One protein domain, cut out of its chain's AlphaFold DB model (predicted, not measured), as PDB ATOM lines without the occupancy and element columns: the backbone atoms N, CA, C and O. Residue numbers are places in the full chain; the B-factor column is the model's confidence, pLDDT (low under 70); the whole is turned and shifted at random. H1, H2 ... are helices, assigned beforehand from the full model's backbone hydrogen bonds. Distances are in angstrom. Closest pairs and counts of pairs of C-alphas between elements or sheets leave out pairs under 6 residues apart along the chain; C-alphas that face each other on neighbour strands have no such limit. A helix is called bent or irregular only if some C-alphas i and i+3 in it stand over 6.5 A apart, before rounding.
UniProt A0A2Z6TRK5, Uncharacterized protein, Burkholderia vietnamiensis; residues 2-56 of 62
ATOM      1  N   TYR A   2     142.232 178.123 138.127       65.12
ATOM      2  CA  TYR A   2     143.668 178.443 138.063       65.12
ATOM      3  C   TYR A   2     144.500 177.884 139.215       65.12
ATOM      4  O   TYR A   2     145.597 177.420 138.964       65.12
ATOM      5  N   ASN A   3     143.976 177.854 140.443       67.94
ATOM      6  CA  ASN A   3     144.707 177.274 141.575       67.94
ATOM      7  C   ASN A   3     145.000 175.772 141.366       67.94
ATOM      8  O   ASN A   3     146.107 175.311 141.601       67.94
ATOM      9  N   TYR A   4     144.032 175.019 140.827       73.62
ATOM     10  CA  TYR A   4     144.234 173.613 140.461       73.62
ATOM     11  C   TYR A   4     145.256 173.462 139.325       73.62
ATOM     12  O   TYR A   4     146.172 172.656 139.431       73.62
ATOM     13  N   LEU A   5     145.141 174.267 138.264       68.50
ATOM     14  CA  LEU A   5     146.071 174.221 137.131       68.50
ATOM     15  C   LEU A   5     147.497 174.634 137.529       68.50
ATOM     16  O   LEU A   5     148.459 174.044 137.050       68.50
ATOM     17  N   GLN A   6     147.640 175.592 138.443       72.06
ATOM     18  CA  GLN A   6     148.928 176.005 138.994       72.06
ATOM     19  C   GLN A   6     149.556 174.898 139.839       72.06
ATOM     20  O   GLN A   6     150.733 174.605 139.657       72.06
ATOM     21  N   GLN A   7     148.778 174.230 140.693       69.56
ATOM     22  CA  GLN A   7     149.265 173.091 141.474       69.56
ATOM     23  C   GLN A   7     149.610 171.875 140.600       69.56
ATOM     24  O   GLN A   7     150.560 171.162 140.902       69.56
ATOM     25  N   ALA A   8     148.861 171.641 139.518       65.88
ATOM     26  CA  ALA A   8     149.042 170.476 138.656       65.88
ATOM     27  C   ALA A   8     150.133 170.654 137.581       65.88
ATOM     28  O   ALA A   8     150.781 169.675 137.217       65.88
ATOM     29  N   PHE A   9     150.349 171.875 137.073       70.56
ATOM     30  CA  PHE A   9     151.224 172.121 135.914       70.56
ATOM     31  C   PHE A   9     152.256 173.240 136.110       70.56
ATOM     32  O   PHE A   9     153.202 173.332 135.331       70.56
ATOM     33  N   GLY A  10     152.110 174.103 137.122       69.69
ATOM     34  CA  GLY A  10     153.002 175.240 137.389       69.69
ATOM     35  C   GLY A  10     152.891 176.403 136.389       69.69
ATOM     36  O   GLY A  10     152.865 177.560 136.798       69.69
ATOM     37  N   THR A  11     152.777 176.118 135.089       77.69
ATOM     38  CA  THR A  11     152.553 177.086 133.999       77.69
ATOM     39  C   THR A  11     151.318 176.687 133.198       77.69
ATOM     40  O   THR A  11     151.033 175.503 133.039       77.69
ATOM     41  N   LEU A  12     150.578 177.671 132.686       81.88
ATOM     42  CA  LEU A  12     149.448 177.443 131.795       81.88
ATOM     43  C   LEU A  12     149.915 177.443 130.334       81.88
ATOM     44  O   LEU A  12     149.723 178.416 129.606       81.88
ATOM     45  N   ASP A  13     150.577 176.360 129.939       83.88
ATOM     46  CA  ASP A  13     150.940 176.079 128.549       83.88
ATOM     47  C   ASP A  13     149.822 175.318 127.810       83.88
ATOM     48  O   ASP A  13     148.762 175.038 128.376       83.88
ATOM     49  N   ALA A  14     150.043 174.984 126.535       86.69
ATOM     50  CA  ALA A  14     149.062 174.260 125.724       86.69
ATOM     51  C   ALA A  14     148.622 172.937 126.372       86.69
ATOM     52  O   ALA A  14     147.430 172.644 126.412       86.69
ATOM     53  N   LYS A  15     149.550 172.181 126.971       86.94
ATOM     54  CA  LYS A  15     149.251 170.894 127.609       86.94
ATOM     55  C   LYS A  15     148.403 171.075 128.869       86.94
ATOM     56  O   LYS A  15     147.433 170.345 129.081       86.94
ATOM     57  N   ALA A  16     148.748 172.051 129.705       86.38
ATOM     58  CA  ALA A  16     147.961 172.411 130.879       86.38
ATOM     59  C   ALA A  16     146.567 172.922 130.482       86.38
ATOM     60  O   ALA A  16     145.578 172.618 131.153       86.38
ATOM     61  N   ALA A  17     146.472 173.659 129.372       87.62
ATOM     62  CA  ALA A  17     145.215 174.165 128.845       87.62
ATOM     63  C   ALA A  17     144.311 173.045 128.306       87.62
ATOM     64  O   ALA A  17     143.133 173.002 128.663       87.62
ATOM     65  N   GLU A  18     144.854 172.096 127.538       87.94
ATOM     66  CA  GLU A  18     144.134 170.898 127.085       87.94
ATOM     67  C   GLU A  18     143.619 170.071 128.268       87.94
ATOM     68  O   GLU A  18     142.450 169.679 128.296       87.94
ATOM     69  N   HIS A  19     144.460 169.860 129.286       86.62
ATOM     70  CA  HIS A  19     144.044 169.145 130.488       86.62
ATOM     71  C   HIS A  19     142.950 169.899 131.251       86.62
ATOM     72  O   HIS A  19     141.969 169.297 131.684       86.62
ATOM     73  N   GLY A  20     143.070 171.223 131.368       85.00
ATOM     74  CA  GLY A  20     142.024 172.067 131.933       85.00
ATOM     75  C   GLY A  20     140.698 171.909 131.188       85.00
ATOM     76  O   GLY A  20     139.673 171.679 131.819       85.00
ATOM     77  N   LEU A  21     140.701 171.947 129.856       85.56
ATOM     78  CA  LEU A  21     139.483 171.759 129.058       85.56
ATOM     79  C   LEU A  21     138.851 170.374 129.245       85.56
ATOM     80  O   LEU A  21     137.625 170.271 129.224       85.56
ATOM     81  N   ALA A  22     139.662 169.330 129.438       85.25
ATOM     82  CA  ALA A  22     139.176 167.982 129.725       85.25
ATOM     83  C   ALA A  22     138.545 167.881 131.125       85.25
ATOM     84  O   ALA A  22     137.478 167.289 131.277       85.25
ATOM     85  N   VAL A  23     139.167 168.494 132.137       82.06
ATOM     86  CA  VAL A  23     138.660 168.510 133.520       82.06
ATOM     87  C   VAL A  23     137.401 169.374 133.654       82.06
ATOM     88  O   VAL A  23     136.477 169.010 134.375       82.06
ATOM     89  N   PHE A  24     137.331 170.501 132.943       74.81
ATOM     90  CA  PHE A  24     136.221 171.461 133.006       74.81
ATOM     91  C   PHE A  24     135.203 171.286 131.861       74.81
ATOM     92  O   PHE A  24     134.452 172.212 131.549       74.81
ATOM     93  N   GLY A  25     135.169 170.097 131.245       70.88
ATOM     94  CA  GLY A  25     134.467 169.791 129.991       70.88
ATOM     95  C   GLY A  25     132.982 170.166 129.918       70.88
ATOM     96  O   GLY A  25     132.488 170.406 128.817       70.88
ATOM     97  N   GLU A  26     132.289 170.295 131.056       72.38
ATOM     98  CA  GLU A  26     130.887 170.742 131.121       72.38
ATOM     99  C   GLU A  26     130.685 172.154 130.540       72.38
ATOM    100  O   GLU A  26     129.673 172.422 129.894       72.38
ATOM    101  N   HIS A  27     131.663 173.051 130.692       77.06
ATOM    102  CA  HIS A  27     131.555 174.439 130.223       77.06
ATOM    103  C   HIS A  27     132.240 174.690 128.874       77.06
ATOM    104  O   HIS A  27     132.066 175.751 128.276       77.06
ATOM    105  N   THR A  28     132.979 173.712 128.344       78.25
ATOM    106  CA  THR A  28     133.713 173.851 127.076       78.25
ATOM    107  C   THR A  28     132.779 174.049 125.881       78.25
ATOM    108  O   THR A  28     133.076 174.841 124.986       78.25
ATOM    109  N   ALA A  29     131.639 173.353 125.856       82.88
ATOM    110  CA  ALA A  29     130.656 173.503 124.785       82.88
ATOM    111  C   ALA A  29     129.967 174.878 124.821       82.88
ATOM    112  O   ALA A  29     129.810 175.508 123.778       82.88
ATOM    113  N   ASP A  30     129.604 175.370 126.010       83.56
ATOM    114  CA  ASP A  30     128.983 176.690 126.156       83.56
ATOM    115  C   ASP A  30     129.968 177.820 125.820       83.56
ATOM    116  O   ASP A  30     129.618 178.710 125.055       83.56
ATOM    117  N   ALA A  31     131.229 177.736 126.265       83.62
ATOM    118  CA  ALA A  31     132.268 178.717 125.930       83.62
ATOM    119  C   ALA A  31     132.525 178.825 124.415       83.62
ATOM    120  O   ALA A  31     132.664 179.922 123.880       83.62
ATOM    121  N   ARG A  32     132.512 177.694 123.692       80.81
ATOM    122  CA  ARG A  32     132.624 177.685 122.220       80.81
ATOM    123  C   ARG A  32     131.447 178.374 121.532       80.81
ATOM    124  O   ARG A  32     131.640 179.020 120.507       80.81
ATOM    125  N   ASN A  33     130.243 178.226 122.081       85.62
ATOM    126  CA  ASN A  33     129.023 178.796 121.511       85.62
ATOM    127  C   ASN A  33     128.780 180.248 121.954       85.62
ATOM    128  O   ASN A  33     128.057 180.983 121.282       85.62
ATOM    129  N   ARG A  34     129.362 180.664 123.082       86.88
ATOM    130  CA  ARG A  34     129.183 181.982 123.703       86.88
ATOM    131  C   ARG A  34     130.538 182.539 124.162       86.88
ATOM    132  O   ARG A  34     130.819 182.521 125.364       86.88
ATOM    133  N   PRO A  35     131.371 183.059 123.238       83.56
ATOM    134  CA  PRO A  35     132.655 183.656 123.595       83.56
ATOM    135  C   PRO A  35     132.490 184.728 124.680       83.56
ATOM    136  O   PRO A  35     131.674 185.641 124.538       83.56
ATOM    137  N   GLY A  36     133.249 184.613 125.771       83.56
ATOM    138  CA  GLY A  36     133.198 185.534 126.910       83.56
ATOM    139  C   GLY A  36     132.230 185.138 128.031       83.56
ATOM    140  O   GLY A  36     132.239 185.782 129.080       83.56
ATOM    141  N   ALA A  37     131.420 184.086 127.861       85.81
ATOM    142  CA  ALA A  37     130.571 183.558 128.935       85.81
ATOM    143  C   ALA A  37     131.389 182.861 130.038       85.81
ATOM    144  O   ALA A  37     130.960 182.822 131.191       85.81
ATOM    145  N   HIS A  38     132.581 182.354 129.699       85.62
ATOM    146  CA  HIS A  38     133.444 181.606 130.611       85.62
ATOM    147  C   HIS A  38     134.889 182.089 130.491       85.62
ATOM    148  O   HIS A  38     135.717 181.370 129.930       85.62
ATOM    149  N   PRO A  39     135.254 183.240 131.086       84.81
ATOM    150  CA  PRO A  39     136.558 183.880 130.876       84.81
ATOM    151  C   PRO A  39     137.760 182.951 131.080       84.81
ATOM    152  O   PRO A  39     138.799 183.086 130.437       84.81
ATOM    153  N   ASN A  40     137.618 181.982 131.984       83.12
ATOM    154  CA  ASN A  40     138.658 181.005 132.259       83.12
ATOM    155  C   ASN A  40     138.737 179.920 131.184       83.12
ATOM    156  O   ASN A  40     139.837 179.541 130.815       83.12
ATOM    157  N   VAL A  41     137.605 179.432 130.676       85.94
ATOM    158  CA  VAL A  41     137.558 178.425 129.605       85.94
ATOM    159  C   VAL A  41     137.961 179.060 128.276       85.94
ATOM    160  O   VAL A  41     138.761 178.481 127.549       85.94
ATOM    161  N   ASP A  42     137.498 180.284 128.011       86.31
ATOM    162  CA  ASP A  42     137.893 181.094 126.856       86.31
ATOM    163  C   ASP A  42     139.420 181.246 126.779       86.31
ATOM    164  O   ASP A  42     140.029 181.064 125.724       86.31
ATOM    165  N   ARG A  43     140.068 181.504 127.921       87.56
ATOM    166  CA  ARG A  43     141.528 181.609 128.004       87.56
ATOM    167  C   ARG A  43     142.233 180.284 127.713       87.56
ATOM    168  O   ARG A  43     143.245 180.294 127.021       87.56
ATOM    169  N   LEU A  44     141.710 179.154 128.193       88.50
ATOM    170  CA  LEU A  44     142.272 177.837 127.861       88.50
ATOM    171  C   LEU A  44     142.141 177.551 126.361       88.50
ATOM    172  O   LEU A  44     143.109 177.125 125.741       88.50
ATOM    173  N   LEU A  45     140.980 177.840 125.765       88.12
ATOM    174  CA  LEU A  45     140.752 177.683 124.325       88.12
ATOM    175  C   LEU A  45     141.735 178.527 123.499       88.12
ATOM    176  O   LEU A  45     142.283 178.028 122.519       88.12
ATOM    177  N   ALA A  46     141.999 179.768 123.915       89.75
ATOM    178  CA  ALA A  46     142.961 180.642 123.247       89.75
ATOM    179  C   ALA A  46     144.400 180.101 123.315       89.75
ATOM    180  O   ALA A  46     145.113 180.135 122.314       89.75
ATOM    181  N   ILE A  47     144.822 179.560 124.462       89.75
ATOM    182  CA  ILE A  47     146.162 178.972 124.633       89.75
ATOM    183  C   ILE A  47     146.307 177.700 123.787       89.75
ATOM    184  O   ILE A  47     147.308 177.536 123.093       89.75
ATOM    185  N   VAL A  48     145.286 176.835 123.761       88.75
ATOM    186  CA  VAL A  48     145.277 175.640 122.893       88.75
ATOM    187  C   VAL A  48     145.329 176.014 121.408       88.75
ATOM    188  O   VAL A  48     145.962 175.316 120.623       88.75
ATOM    189  N   ALA A  49     144.727 177.137 121.014       89.50
ATOM    190  CA  ALA A  49     144.768 177.636 119.639       89.50
ATOM    191  C   ALA A  49     146.125 178.255 119.225       89.50
ATOM    192  O   ALA A  49     146.231 178.791 118.123       89.50
ATOM    193  N   GLY A  50     147.153 178.187 120.079       87.00
ATOM    194  CA  GLY A  50     148.483 178.748 119.821       87.00
ATOM    195  C   GLY A  50     148.726 180.113 120.467       87.00
ATOM    196  O   GLY A  50     149.683 180.796 120.108       87.00
ATOM    197  N   GLY A  51     147.864 180.527 121.400       87.31
ATOM    198  CA  GLY A  51     148.090 181.704 122.234       87.31
ATOM    199  C   GLY A  51     149.290 181.547 123.172       87.31
ATOM    200  O   GLY A  51     149.780 180.447 123.424       87.31
ATOM    201  N   GLU A  52     149.764 182.674 123.704       84.25
ATOM    202  CA  GLU A  52     150.923 182.703 124.595       84.25
ATOM    203  C   GLU A  52     150.653 181.944 125.904       84.25
ATOM    204  O   GLU A  52     149.587 182.078 126.512       84.25
ATOM    205  N   ALA A  53     151.629 181.145 126.342       83.31
ATOM    206  CA  ALA A  53     151.557 180.459 127.624       83.31
ATOM    207  C   ALA A  53     151.580 181.478 128.769       83.31
ATOM    208  O   ALA A  53     152.390 182.405 128.779       83.31
ATOM    209  N   LEU A  54     150.720 181.284 129.766       82.00
ATOM    210  CA  LEU A  54     150.597 182.215 130.885       82.00
ATOM    211  C   LEU A  54     151.186 181.616 132.159       82.00
ATOM    212  O   LEU A  54     150.947 180.456 132.496       82.00
ATOM    213  N   ARG A  55     151.918 182.430 132.921       78.50
ATOM    214  CA  ARG A  55     152.298 182.080 134.294       78.50
ATOM    215  C   ARG A  55     151.103 182.308 135.218       78.50
ATOM    216  O   ARG A  55     150.412 183.318 135.097       78.50
ATOM    217  N   ILE A  56     150.865 181.375 136.139       76.12
ATOM    218  CA  ILE A  56     149.869 181.552 137.197       76.12
ATOM    219  C   ILE A  56     150.604 181.923 138.484       76.12
ATOM    220  O   ILE A  56     151.295 181.088 139.063       76.12
TER     221      ILE A  56
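AT A GLANCE: This is residues 2 to 56 of the 62 residues of an uncharacterized protein of Burkholderia vietnamiensis (UniProt A0A2Z6TRK5). Helices H2 and H4 cross as the core of a small all-helix domain, with H3 across H4 toward one end and H1 at the other. The tail folds back, residues 54 to 55 pairing antiparallel with residues 11 to 12. The 55 printed residues hold four named helices, H1 to H4, and no named strand; the whole is compact, radius of gyration of the C-alphas 10.2 A, spanning 29 by 20 by 14 A.

HOW THE PARTS SIT: H2, residues 14 to 23, touches H4, residues 39 to 48, at a steep 47 degrees, opposite ways; closest are C-alphas 17 and 44, 4.8 A. H3, residues 25 to 33, touches H4 about perpendicular, 86 degrees; closest are C-alphas 31 and 42, 6.2 A. H1, residues 2 to 9, only just touches H2, with 3 pairs of C-alphas within 8 A; closest are C-alphas 9 and 16, 6.0 A. Every O i to N i+4 pair is within hydrogen-bond range in H1, H2 and H4; in H3, 3 of 5.

IN THESE COORDINATES: From first to last C-alpha, H2 measures 14.2 A and H4 14.4 A. C-alpha 2 is at (143.668, 178.443, 138.063), C-alpha 48 at (145.277, 175.640, 122.893). H3 is only just irregular: C-alphas 26 and 29 are 6.9 A apart.

THE WHOLE: The printed part has no cut; its three links between helices are tight. pLDDT is under 70 at residues 2 to 3, 5, 7 to 8 and 10.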